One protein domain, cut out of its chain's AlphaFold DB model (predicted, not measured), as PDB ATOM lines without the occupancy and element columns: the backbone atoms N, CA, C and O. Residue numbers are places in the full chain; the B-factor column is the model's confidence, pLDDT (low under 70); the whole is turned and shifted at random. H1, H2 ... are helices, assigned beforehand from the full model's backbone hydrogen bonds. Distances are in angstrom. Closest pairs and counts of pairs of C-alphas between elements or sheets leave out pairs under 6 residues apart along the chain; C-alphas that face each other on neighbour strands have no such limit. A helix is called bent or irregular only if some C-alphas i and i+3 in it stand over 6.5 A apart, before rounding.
ATOM      1  N   ASN A 107      72.750 126.394   8.014       58.59
ATOM      2  CA  ASN A 107      71.487 125.815   7.565       58.59
ATOM      3  C   ASN A 107      71.505 125.485   6.062       58.59
ATOM      4  O   ASN A 107      70.939 124.470   5.669       58.59
ATOM      5  N   MET A 108      72.180 126.279   5.212       60.31
ATOM      6  CA  MET A 108      72.377 125.910   3.798       60.31
ATOM      7  C   MET A 108      73.270 124.675   3.630       60.31
ATOM      8  O   MET A 108      73.013 123.887   2.725       60.31
ATOM      9  N   LEU A 109      74.270 124.473   4.495       56.03
ATOM     10  CA  LEU A 109      75.082 123.248   4.495       56.03
ATOM     11  C   LEU A 109      74.276 122.019   4.958       56.03
ATOM     12  O   LEU A 109      74.436 120.942   4.391       56.03
ATOM     13  N   ASN A 110      73.360 122.194   5.915       53.84
ATOM     14  CA  ASN A 110      72.524 121.117   6.458       53.84
ATOM     15  C   ASN A 110      71.271 120.785   5.616       53.84
ATOM     16  O   ASN A 110      70.537 119.859   5.954       53.84
ATOM     17  N   PHE A 111      70.989 121.505   4.523       47.47
ATOM     18  CA  PHE A 111      69.832 121.206   3.671       47.47
ATOM     19  C   PHE A 111      70.044 119.877   2.905       47.47
ATOM     20  O   PHE A 111      70.995 119.782   2.120       47.47
ATOM     21  N   PRO A 112      69.132 118.880   2.995       53.28
ATOM     22  CA  PRO A 112      69.318 117.563   2.361       53.28
ATOM     23  C   PRO A 112      69.564 117.589   0.842       53.28
ATOM     24  O   PRO A 112      70.189 116.686   0.292       53.28
ATOM     25  N   LYS A 113      69.121 118.655   0.159       50.25
ATOM     26  CA  LYS A 113      69.330 118.882  -1.283       50.25
ATOM     27  C   LYS A 113      70.783 119.213  -1.670       50.25
ATOM     28  O   LYS A 113      71.085 119.204  -2.861       50.25
ATOM     29  N   TYR A 114      71.664 119.499  -0.707       47.25
ATOM     30  CA  TYR A 114      73.091 119.768  -0.942       47.25
ATOM     31  C   TYR A 114      74.012 118.660  -0.412       47.25
ATOM     32  O   TYR A 114      75.099 118.473  -0.953       47.25
ATOM     33  N   LEU A 115      73.565 117.868   0.569       53.00
ATOM     34  CA  LEU A 115      74.338 116.744   1.113       53.00
ATOM     35  C   LEU A 115      74.563 115.631   0.071       53.00
ATOM     36  O   LEU A 115      75.682 115.151  -0.084       53.00
ATOM     37  N   SER A 116      73.536 115.274  -0.709       50.84
ATOM     38  CA  SER A 116      73.623 114.225  -1.745       50.84
ATOM     39  C   SER A 116      74.330 114.655  -3.039       50.84
ATOM     40  O   SER A 116      74.617 113.821  -3.897       50.84
ATOM     41  N   ARG A 117      74.645 115.950  -3.196       54.72
ATOM     42  CA  ARG A 117      75.516 116.462  -4.263       54.72
ATOM     43  C   ARG A 117      76.413 117.591  -3.756       54.72
ATOM     44  O   ARG A 117      76.117 118.770  -3.964       54.72
ATOM     45  N   ARG A 118      77.615 117.216  -3.295       53.38
ATOM     46  CA  ARG A 118      78.837 118.037  -3.434       53.38
ATOM     47  C   ARG A 118      79.153 118.240  -4.925       53.38
ATOM     48  O   ARG A 118      80.076 117.659  -5.479       53.38
ATOM     49  N   GLY A 119      78.322 119.014  -5.618       58.22
ATOM     50  CA  GLY A 119      78.517 119.315  -7.029       58.22
ATOM     51  C   GLY A 119      79.654 120.315  -7.214       58.22
ATOM     52  O   GLY A 119      79.682 121.340  -6.531       58.22
ATOM     53  N   LEU A 120      80.520 120.084  -8.204       62.56
ATOM     54  CA  LEU A 120      81.625 120.982  -8.584       62.56
ATOM     55  C   LEU A 120      81.207 122.460  -8.728       62.56
ATOM     56  O   LEU A 120      82.014 123.353  -8.510       62.56
ATOM     57  N   ALA A 121      79.946 122.751  -9.068       62.47
ATOM     58  CA  ALA A 121      79.418 124.116  -9.152       62.47
ATOM     59  C   ALA A 121      79.240 124.826  -7.789       62.47
ATOM     60  O   ALA A 121      79.286 126.056  -7.742       62.47
ATOM     61  N   PHE A 122      79.041 124.081  -6.694       64.19
ATOM     62  CA  PHE A 122      79.044 124.609  -5.324       64.19
ATOM     63  C   PHE A 122      80.479 124.834  -4.848       64.19
ATOM     64  O   PHE A 122      80.822 125.938  -4.435       64.19
ATOM     65  N   GLU A 123      81.348 123.838  -5.006       63.78
ATOM     66  CA  GLU A 123      82.760 123.923  -4.621       63.78
ATOM     67  C   GLU A 123      83.488 125.060  -5.363       63.78
ATOM     68  O   GLU A 123      84.097 125.929  -4.741       63.78
ATOM     69  N   LYS A 124      83.310 125.160  -6.689       66.81
ATOM     70  CA  LYS A 124      83.813 126.286  -7.497       66.81
ATOM     71  C   LYS A 124      83.167 127.628  -7.135       66.81
ATOM     72  O   LYS A 124      83.641 128.645  -7.630       66.81
ATOM     73  N   ARG A 125      82.079 127.678  -6.355       63.50
ATOM     74  CA  ARG A 125      81.489 128.927  -5.830       63.50
ATOM     75  C   ARG A 125      82.090 129.290  -4.473       63.50
ATOM     76  O   ARG A 125      82.421 130.451  -4.276       63.50
ATOM     77  N   VAL A 126      82.287 128.304  -3.595       62.59
ATOM     78  CA  VAL A 126      83.001 128.448  -2.315       62.59
ATOM     79  C   VAL A 126      84.427 128.945  -2.562       62.59
ATOM     80  O   VAL A 126      84.773 130.027  -2.095       62.59
ATOM     81  N   LYS A 127      85.195 128.258  -3.419       62.75
ATOM     82  CA  LYS A 127      86.562 128.659  -3.805       62.75
ATOM     83  C   LYS A 127      86.621 130.077  -4.403       62.75
ATOM     84  O   LYS A 127      87.540 130.825  -4.107       62.75
ATOM     85  N   ARG A 128      85.595 130.501  -5.159       66.69
ATOM     86  CA  ARG A 128      85.460 131.882  -5.682       66.69
ATOM     87  C   ARG A 128      84.961 132.924  -4.671       66.69
ATOM     88  O   ARG A 128      84.909 134.097  -5.017       66.69
ATOM     89  N   SER A 129      84.571 132.530  -3.460       64.69
ATOM     90  CA  SER A 129      84.144 133.459  -2.399       64.69
ATOM     91  C   SER A 129      85.223 133.769  -1.359       64.69
ATOM     92  O   SER A 129      84.958 134.558  -0.459       64.69
ATOM     93  N   GLY A 130      86.400 133.132  -1.432       63.25
ATOM     94  CA  GLY A 130      87.471 133.265  -0.430       63.25
ATOM     95  C   GLY A 130      87.165 132.635   0.940       63.25
ATOM     96  O   GLY A 130      88.054 132.512   1.773       63.25
ATOM     97  N   ILE A 131      85.925 132.199   1.179       63.81
ATOM     98  CA  ILE A 131      85.508 131.534   2.415       63.81
ATOM     99  C   ILE A 131      85.987 130.080   2.380       63.81
ATOM    100  O   ILE A 131      85.418 129.260   1.655       63.81
ATOM    101  N   SER A 132      87.003 129.750   3.181       65.50
ATOM    102  CA  SER A 132      87.369 128.355   3.436       65.50
ATOM    103  C   SER A 132      86.232 127.629   4.164       65.50
ATOM    104  O   SER A 132      85.632 128.161   5.097       65.50
ATOM    105  N   THR A 133      85.933 126.404   3.730       70.00
ATOM    106  CA  THR A 133      84.984 125.495   4.396       70.00
ATOM    107  C   THR A 133      85.653 124.525   5.365       70.00
ATOM    108  O   THR A 133      84.952 123.712   5.964       70.00
ATOM    109  N   ASP A 134      86.978 124.567   5.500       79.50
ATOM    110  CA  ASP A 134      87.685 123.747   6.480       79.50
ATOM    111  C   ASP A 134      87.543 124.354   7.894       79.50
ATOM    112  O   ASP A 134      87.971 125.496   8.111       79.50
ATOM    113  N   PRO A 135      86.951 123.630   8.867       81.31
ATOM    114  CA  PRO A 135      86.872 124.098  10.245       81.31
ATOM    115  C   PRO A 135      88.248 124.232  10.912       81.31
ATOM    116  O   PRO A 135      88.384 125.076  11.796       81.31
ATOM    117  N   VAL A 136      89.265 123.461  10.503       87.31
ATOM    118  CA  VAL A 136      90.610 123.542  11.096       87.31
ATOM    119  C   VAL A 136      91.275 124.856  10.690       87.31
ATOM    120  O   VAL A 136      91.632 125.647  11.557       87.31
ATOM    121  N   TYR A 137      91.328 125.168   9.393       85.56
ATOM    122  CA  TYR A 137      91.783 126.461   8.872       85.56
ATOM    123  C   TYR A 137      91.036 127.649   9.497       85.56
ATOM    124  O   TYR A 137      91.653 128.659   9.835       85.56
ATOM    125  N   ALA A 138      89.717 127.541   9.700       87.75
ATOM    126  CA  ALA A 138      88.937 128.591  10.356       87.75
ATOM    127  C   ALA A 138      89.371 128.825  11.819       87.75
ATOM    128  O   ALA A 138      89.463 129.976  12.253       87.75
ATOM    129  N   LEU A 139      89.689 127.758  12.564       90.38
ATOM    130  CA  LEU A 139      90.252 127.847  13.915       90.38
ATOM    131  C   LEU A 139      91.698 128.367  13.907       90.38
ATOM    132  O   LEU A 139      92.047 129.179  14.760       90.38
ATOM    133  N   THR A 140      92.522 127.983  12.929       90.75
ATOM    134  CA  THR A 140      93.889 128.505  12.752       90.75
ATOM    135  C   THR A 140      93.889 130.005  12.450       90.75
ATOM    136  O   THR A 140      94.670 130.750  13.040       90.75
ATOM    137  N   LEU A 141      92.975 130.482  11.600       89.12
ATOM    138  CA  LEU A 141      92.807 131.910  11.318       89.12
ATOM    139  C   LEU A 141      92.319 132.676  12.558       89.12
ATOM    140  O   LEU A 141      92.851 133.741  12.867       89.12
ATOM    141  N   LEU A 142      91.359 132.116  13.305       92.94
ATOM    142  CA  LEU A 142      90.900 132.685  14.576       92.94
ATOM    143  C   LEU A 142      92.041 132.759  15.604       92.94
ATOM    144  O   LEU A 142      92.216 133.794  16.245       92.94
ATOM    145  N   ARG A 143      92.864 131.706  15.708       94.50
ATOM    146  CA  ARG A 143      94.074 131.705  16.537       94.50
ATOM    147  C   ARG A 143      95.020 132.819  16.100       94.50
ATOM    148  O   ARG A 143      95.378 133.629  16.942       94.50
ATOM    149  N   ARG A 144      95.370 132.925  14.812       93.69
ATOM    150  CA  ARG A 144      96.286 133.963  14.290       93.69
ATOM    151  C   ARG A 144      95.800 135.391  14.584       93.69
ATOM    152  O   ARG A 144      96.621 136.258  14.861       93.69
ATOM    153  N   LEU A 145      94.484 135.623  14.578       94.94
ATOM    154  CA  LEU A 145      93.872 136.913  14.930       94.94
ATOM    155  C   LEU A 145      93.929 137.237  16.435       94.94
ATOM    156  O   LEU A 145      94.094 138.399  16.796       94.94
ATOM    157  N   ILE A 146      93.786 136.235  17.310       95.38
ATOM    158  CA  ILE A 146      93.728 136.427  18.773       95.38
ATOM    159  C   ILE A 146      95.119 136.316  19.430       95.38
ATOM    160  O   ILE A 146      95.375 136.975  20.439       95.38
ATOM    161  N   GLN A 147      96.045 135.555  18.837       94.12
ATOM    162  CA  GLN A 147      97.412 135.330  19.325       94.12
ATOM    163  C   GLN A 147      98.136 136.617  19.779       94.12
ATOM    164  O   GLN A 147      98.643 136.595  20.894       94.12
ATOM    165  N   PRO A 148      98.158 137.755  19.046       94.69
ATOM    166  CA  PRO A 148      98.848 138.966  19.520       94.69
ATOM    167  C   PRO A 148      98.252 139.584  20.799       94.69
ATOM    168  O   PRO A 148      98.973 140.251  21.542       94.69
ATOM    169  N   PHE A 149      96.966 139.355  21.090       95.94
ATOM    170  CA  PHE A 149      96.329 139.811  22.331       95.94
ATOM    171  C   PHE A 149      96.686 138.887  23.500       95.94
ATOM    172  O   PHE A 149      97.195 139.364  24.513       95.94
ATOM    173  N   ILE A 150      96.533 137.569  23.316       95.38
ATOM    174  CA  ILE A 150      96.949 136.548  24.296       95.38
ATOM    175  C   ILE A 150      98.435 136.702  24.636       95.38
ATOM    176  O   ILE A 150      98.806 136.717  25.806       95.38
ATOM    177  N   ASN A 151      99.280 136.879  23.618       94.25
ATOM    178  CA  ASN A 151     100.715 137.079  23.773       94.25
ATOM    179  C   ASN A 151     101.018 138.242  24.723       94.25
ATOM    180  O   ASN A 151     101.827 138.073  25.625       94.25
ATOM    181  N   ARG A 152     100.342 139.390  24.567       96.00
ATOM    182  CA  ARG A 152     100.518 140.578  25.422       96.00
ATOM    183  C   ARG A 152     100.104 140.332  26.878       96.00
ATOM    184  O   ARG A 152     100.723 140.893  27.781       96.00
ATOM    185  N   GLU A 153      99.069 139.531  27.111       96.25
ATOM    186  CA  GLU A 153      98.601 139.192  28.460       96.25
ATOM    187  C   GLU A 153      99.528 138.177  29.142       96.25
ATOM    188  O   GLU A 153      99.918 138.393  30.289       96.25
ATOM    189  N   ILE A 154      99.980 137.145  28.418       94.44
ATOM    190  CA  ILE A 154     101.025 136.212  28.877       94.44
ATOM    191  C   ILE A 154     102.299 136.983  29.247       94.44
ATOM    192  O   ILE A 154     102.837 136.788  30.334       94.44
ATOM    193  N   ASP A 155     102.735 137.914  28.393       93.00
ATOM    194  CA  ASP A 155     103.902 138.770  28.630       93.00
ATOM    195  C   ASP A 155     103.770 139.563  29.943       93.00
ATOM    196  O   ASP A 155     104.712 139.635  30.733       93.00
ATOM    197  N   ALA A 156     102.592 140.140  30.202       95.25
ATOM    198  CA  ALA A 156     102.313 140.904  31.416       95.25
ATOM    199  C   ALA A 156     102.290 140.019  32.676       95.25
ATOM    200  O   ALA A 156     102.820 140.419  33.715       95.25
ATOM    201  N   ILE A 157     101.723 138.813  32.580       94.75
ATOM    202  CA  ILE A 157     101.698 137.824  33.665       94.75
ATOM    203  C   ILE A 157     103.123 137.360  33.988       94.75
ATOM    204  O   ILE A 157     103.546 137.472  35.139       94.75
ATOM    205  N   ILE A 158     103.885 136.909  32.985       91.38
ATOM    206  CA  ILE A 158     105.272 136.458  33.162       91.38
ATOM    207  C   ILE A 158     106.107 137.588  33.767       91.38
ATOM    208  O   ILE A 158     106.724 137.384  34.807       91.38
ATOM    209  N   LYS A 159     106.053 138.807  33.214       92.19
ATOM    210  CA  LYS A 159     106.822 139.956  33.730       92.19
ATOM    211  C   LYS A 159     106.462 140.309  35.176       92.19
ATOM    212  O   LYS A 159     107.366 140.647  35.941       92.19
ATOM    213  N   LYS A 160     105.193 140.166  35.582       94.19
ATOM    214  CA  LYS A 160     104.782 140.319  36.986       94.19
ATOM    215  C   LYS A 160     105.424 139.251  37.877       94.19
ATOM    216  O   LYS A 160     106.151 139.605  38.798       94.19
ATOM    217  N   TYR A 161     105.219 137.963  37.600       92.12
ATOM    218  CA  TYR A 161     105.772 136.887  38.439       92.12
ATOM    219  C   TYR A 161     107.311 136.857  38.432       92.12
ATOM    220  O   TYR A 161     107.931 136.571  39.460       92.12
ATOM    221  N   THR A 162     107.947 137.224  37.313       90.12
ATOM    222  CA  THR A 162     109.401 137.399  37.237       90.12
ATOM    223  C   THR A 162     109.880 138.520  38.154       90.12
ATOM    224  O   THR A 162     110.867 138.331  38.860       90.12
ATOM    225  N   LYS A 163     109.184 139.664  38.194       90.31
ATOM    226  CA  LYS A 163     109.532 140.773  39.090       90.31
ATOM    227  C   LYS A 163     109.259 140.444  40.558       90.31
ATOM    228  O   LYS A 163     110.115 140.726  41.389       90.31
ATOM    229  N   ASP A 164     108.095 139.884  40.864       90.56
ATOM    230  CA  ASP A 164     107.585 139.783  42.236       90.56
ATOM    231  C   ASP A 164     108.159 138.571  43.000       90.56
ATOM    232  O   ASP A 164     108.279 138.629  44.221       90.56
ATOM    233  N   PHE A 165     108.546 137.490  42.301       89.25
ATOM    234  CA  PHE A 165     109.020 136.244  42.928       89.25
ATOM    235  C   PHE A 165     110.343 135.719  42.354       89.25
ATOM    236  O   PHE A 165     111.261 135.405  43.115       89.25
ATOM    237  N   LEU A 166     110.474 135.611  41.022       88.50
ATOM    238  CA  LEU A 166     111.671 134.986  40.434       88.50
ATOM    239  C   LEU A 166     112.923 135.856  40.596       88.50
ATOM    240  O   LEU A 166     114.007 135.307  40.740       88.50
ATOM    241  N   SER A 167     112.791 137.184  40.610       88.69
ATOM    242  CA  SER A 167     113.898 138.127  40.830       88.69
ATOM    243  C   SER A 167     114.670 137.811  42.117       88.69
ATOM    244  O   SER A 167     115.883 137.626  42.072       88.69
ATOM    245  N   ILE A 168     113.947 137.644  43.227       89.69
ATOM    246  CA  ILE A 168     114.467 137.327  44.561       89.69
ATOM    247  C   ILE A 168     115.140 135.948  44.550       89.69
ATOM    248  O   ILE A 168     116.242 135.786  45.070       89.69
ATOM    249  N   ALA A 169     114.519 134.950  43.911       90.12
ATOM    250  CA  ALA A 169     115.106 133.617  43.778       90.12
ATOM    251  C   ALA A 169     116.406 133.632  42.948       90.12
ATOM    252  O   ALA A 169     117.410 133.053  43.360       90.12
ATOM    253  N   ILE A 170     116.418 134.337  41.813       89.19
ATOM    254  CA  ILE A 170     117.577 134.481  40.921       89.19
ATOM    255  C   ILE A 170     118.707 135.256  41.608       89.19
ATOM    256  O   ILE A 170     119.874 134.890  41.460       89.19
ATOM    257  N   GLU A 171     118.389 136.299  42.376       88.56
ATOM    258  CA  GLU A 171     119.370 137.052  43.159       88.56
ATOM    259  C   GLU A 171     119.968 136.195  44.282       88.56
ATOM    260  O   GLU A 171     121.191 136.130  44.397       88.56
ATOM    261  N   ASN A 172     119.151 135.428  45.011       91.12
ATOM    262  CA  ASN A 172     119.627 134.468  46.013       91.12
ATOM    263  C   ASN A 172     120.530 133.377  45.404       91.12
ATOM    264  O   ASN A 172     121.569 133.045  45.981       91.12
ATOM    265  N   ILE A 173     120.193 132.840  44.226       90.25
ATOM    266  CA  ILE A 173     121.042 131.868  43.515       90.25
ATOM    267  C   ILE A 173     122.367 132.526  43.098       90.25
ATOM    268  O   ILE A 173     123.438 131.982  43.370       90.25
ATOM    269  N   ARG A 174     122.323 133.730  42.513       91.56
ATOM    270  CA  ARG A 174     123.517 134.496  42.108       91.56
ATOM    271  C   ARG A 174     124.375 134.973  43.282       91.56
ATOM    272  O   ARG A 174     125.572 135.183  43.096       91.56
ATOM    273  N   TYR A 175     123.800 135.133  44.471       91.88
ATOM    274  CA  TYR A 175     124.529 135.440  45.702       91.88
ATOM    275  C   TYR A 175     125.348 134.233  46.185       91.88
ATOM    276  O   TYR A 175     126.516 134.385  46.530       91.88
ATOM    277  N   ASN A 176     124.765 133.029  46.149       91.94
ATOM    278  CA  ASN A 176     125.409 131.807  46.647       91.94
ATOM    279  C   ASN A 176     126.353 131.138  45.630       91.94
ATOM    280  O   ASN A 176     127.376 130.583  46.021       91.94
ATOM    281  N   LEU A 177     126.027 131.184  44.333       89.38
ATOM    282  CA  LEU A 177     126.776 130.507  43.258       89.38
ATOM    283  C   LEU A 177     127.505 131.480  42.308       89.38
ATOM    284  O   LEU A 177     128.181 131.056  41.372       89.38
ATOM    285  N   GLY A 178     127.404 132.788  42.554       89.19
ATOM    286  CA  GLY A 178     128.042 133.840  41.761       89.19
ATOM    287  C   GLY A 178     127.170 134.383  40.622       89.19
ATOM    288  O   GLY A 178     126.234 133.747  40.142       89.19
ATOM    289  N   ARG A 179     127.495 135.596  40.150       81.69
ATOM    290  CA  ARG A 179     126.656 136.373  39.208       81.69
ATOM    291  C   ARG A 179     126.321 135.654  37.891       81.69
ATOM    292  O   ARG A 179     125.297 135.968  37.292       81.69
ATOM    293  N   GLY A 180     127.162 134.714  37.454       83.31
ATOM    294  CA  GLY A 180     126.965 133.920  36.237       83.31
ATOM    295  C   GLY A 180     126.102 132.662  36.399       83.31
ATOM    296  O   GLY A 180     125.779 132.048  35.392       83.31
ATOM    297  N   ALA A 181     125.708 132.283  37.621       85.50
ATOM    298  CA  ALA A 181     125.021 131.013  37.909       85.50
ATOM    299  C   ALA A 181     123.535 130.950  37.496       85.50
ATOM    300  O   ALA A 181     122.869 129.956  37.761       85.50
ATOM    301  N   VAL A 182     123.014 132.014  36.881       87.56
ATOM    302  CA  VAL A 182     121.731 132.006  36.166       87.56
ATOM    303  C   VAL A 182     121.923 132.807  34.887       87.56
ATOM    304  O   VAL A 182     122.175 134.018  34.943       87.56
ATOM    305  N   SER A 183     121.807 132.139  33.747       87.44
ATOM    306  CA  SER A 183     121.839 132.723  32.410       87.44
ATOM    307  C   SER A 183     120.440 133.096  31.910       87.44
ATOM    308  O   SER A 183     119.416 132.616  32.398       87.44
ATOM    309  N   GLU A 184     120.397 133.946  30.887       86.88
ATOM    310  CA  GLU A 184     119.155 134.309  30.196       86.88
ATOM    311  C   GLU A 184     118.498 133.089  29.516       86.88
ATOM    312  O   GLU A 184     117.276 132.966  29.502       86.88
ATOM    313  N   ASN A 185     119.300 132.131  29.036       90.19
ATOM    314  CA  ASN A 185     118.811 130.905  28.398       90.19
ATOM    315  C   ASN A 185     118.049 130.008  29.389       90.19
ATOM    316  O   ASN A 185     117.026 129.425  29.036       90.19
ATOM    317  N   GLU A 186     118.519 129.908  30.635       88.62
ATOM    318  CA  GLU A 186     117.847 129.137  31.693       88.62
ATOM    319  C   GLU A 186     116.544 129.814  32.137       88.62
ATOM    320  O   GLU A 186     115.548 129.133  32.378       88.62
ATOM    321  N   LEU A 187     116.506 131.152  32.165       88.62
ATOM    322  CA  LEU A 187     115.280 131.911  32.423       88.62
ATOM    323  C   LEU A 187     114.246 131.733  31.295       88.62
ATOM    324  O   LEU A 187     113.063 131.544  31.576       88.62
ATOM    325  N   GLN A 188     114.679 131.729  30.033       89.06
ATOM    326  CA  GLN A 188     113.809 131.442  28.885       89.06
ATOM    327  C   GLN A 188     113.323 129.985  28.884       89.06
ATOM    328  O   GLN A 188     112.152 129.732  28.601       89.06
ATOM    329  N   HIS A 189     114.169 129.026  29.275       91.31
ATOM    330  CA  HIS A 189     113.759 127.632  29.441       91.31
ATOM    331  C   HIS A 189     112.745 127.457  30.588       91.31
ATOM    332  O   HIS A 189     111.757 126.744  30.426       91.31
ATOM    333  N   LEU A 190     112.911 128.172  31.707       90.75
ATOM    334  CA  LEU A 190     111.923 128.214  32.790       90.75
ATOM    335  C   LEU A 190     110.576 128.787  32.313       90.75
ATOM    336  O   LEU A 190     109.534 128.194  32.585       90.75
ATOM    337  N   GLN A 191     110.582 129.897  31.568       89.88
ATOM    338  CA  GLN A 191     109.364 130.485  30.989       89.88
ATOM    339  C   GLN A 191     108.682 129.538  29.988       89.88
ATOM    340  O   GLN A 191     107.457 129.408  29.997       89.88
ATOM    341  N   TYR A 192     109.465 128.832  29.166       90.62
ATOM    342  CA  TYR A 192     108.968 127.790  28.268       90.62
ATOM    343  C   TYR A 192     108.307 126.641  29.042       90.62
ATOM    344  O   TYR A 192     107.181 126.270  28.717       90.62
ATOM    345  N   ASN A 193     108.947 126.126  30.096       93.19
ATOM    346  CA  ASN A 193     108.408 125.029  30.906       93.19
ATOM    347  C   ASN A 193     107.097 125.430  31.607       93.19
ATOM    348  O   ASN A 193     106.112 124.707  31.492       93.19
ATOM    349  N   ILE A 194     107.028 126.631  32.198       91.56
ATOM    350  CA  ILE A 194     105.787 127.196  32.771       91.56
ATOM    351  C   ILE A 194     104.654 127.226  31.726       91.56
ATOM    352  O   ILE A 194     103.504 126.909  32.035       91.56
ATOM    353  N   MET A 195     104.965 127.577  30.473       90.62
ATOM    354  CA  MET A 195     103.987 127.579  29.382       90.62
ATOM    355  C   MET A 195     103.605 126.162  28.913       90.62
ATOM    356  O   MET A 195     102.446 125.937  28.562       90.62
ATOM    357  N   MET A 196     104.525 125.191  28.936       88.44
ATOM    358  CA  MET A 196     104.223 123.785  28.625       88.44
ATOM    359  C   MET A 196     103.328 123.133  29.689       88.44
ATOM    360  O   MET A 196     102.380 122.427  29.333       88.44
ATOM    361  N   ASP A 197     103.566 123.417  30.970       89.56
ATOM    362  CA  ASP A 197     102.729 122.938  32.075       89.56
ATOM    363  C   ASP A 197     101.320 123.547  32.002       89.56
ATOM    364  O   ASP A 197     100.320 122.843  32.166       89.56
ATOM    365  N   ALA A 198     101.205 124.832  31.646       90.56
ATOM    366  CA  ALA A 198      99.911 125.463  31.383       90.56
ATOM    367  C   ALA A 198      99.158 124.804  30.207       90.56
ATOM    368  O   ALA A 198      97.943 124.623  30.280       90.56
ATOM    369  N   ILE A 199      99.855 124.373  29.146       87.69
ATOM    370  CA  ILE A 199      99.245 123.649  28.013       87.69
ATOM    371  C   ILE A 199      98.655 122.294  28.443       87.69
ATOM    372  O   ILE A 199      97.678 121.842  27.838       87.69
TER     373      ILE A 199
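Overview. This is residues 107 to 199 of the 608 residues of the protein "Deoxynucleotidyltransferase terminal interacting" of Echinococcus multilocularis (UniProt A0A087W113). A long, bent helix, H3, makes most of the length of a rod; past its last residues the chain folds back, and H4 returns slantwise beside its second arm, H3b. Beyond the other end of H3, the small helices H1 and H2 are strung out with no helix touching them. The printed part has 93 residues with four named helices, in the order H1, H2, H3, H4, and no named strand: the class is all helix. It is extended, with a radius of gyration of the C-alphas of 24.6 A and spans of 75 by 21 by 19 A.

Along the chain. Find C-alpha 135 at (86.872, 124.098, 10.245), where H3 begins; by its hydrogen bonds it was assigned as one helix, residues 135 to 177, but it is bent, with C-alphas 145 and 148 7.1 A apart. Its arm H3a, residues 135 to 145, is 15.3 A long. Its arm H3b, residues 148 to 177, is 37.6 A long and irregular, with C-alphas 164 and 167 6.7 A apart, and has a kink of 46 degrees near residue 165. H4, residues 184 to 199, runs 22.7 A to C-alpha 199 at (99.245, 123.649, 28.013). Look back for H2, residues 120 to 129, 14.2 A, and H1, residues 112 to 115, 5.2 A.

Arrangement. H3a and H3b stand at a steep tilt of 64 degrees. H3b and H4 are close but not clearly touching; their closest C-alphas, Ile 158 and Gln 191, are 7.6 A apart. They run opposite ways at a steep tilt of 51 degrees. H1 and H2 are apart, and so are H2 and H3a. Every O i to N i+4 pair is within hydrogen-bond range in H3a and H4, against 24 of 26 in H3b and 4 of 6 in H2; H1 is too short for such a pair.

Size, cuts and confidence. Look for the two C-alphas farthest apart at Lys 113 and Asn 176, 74.9 A. The printed part has no cut; the links H1 to H2 and H2 to H3 are tight, and H3 to H4 is short. Residues 134 to 153, of which 135 to 153 belong to H3, stand free. The mean pLDDT of the printed part is 81.4, and residues 107 to 132 are under 70.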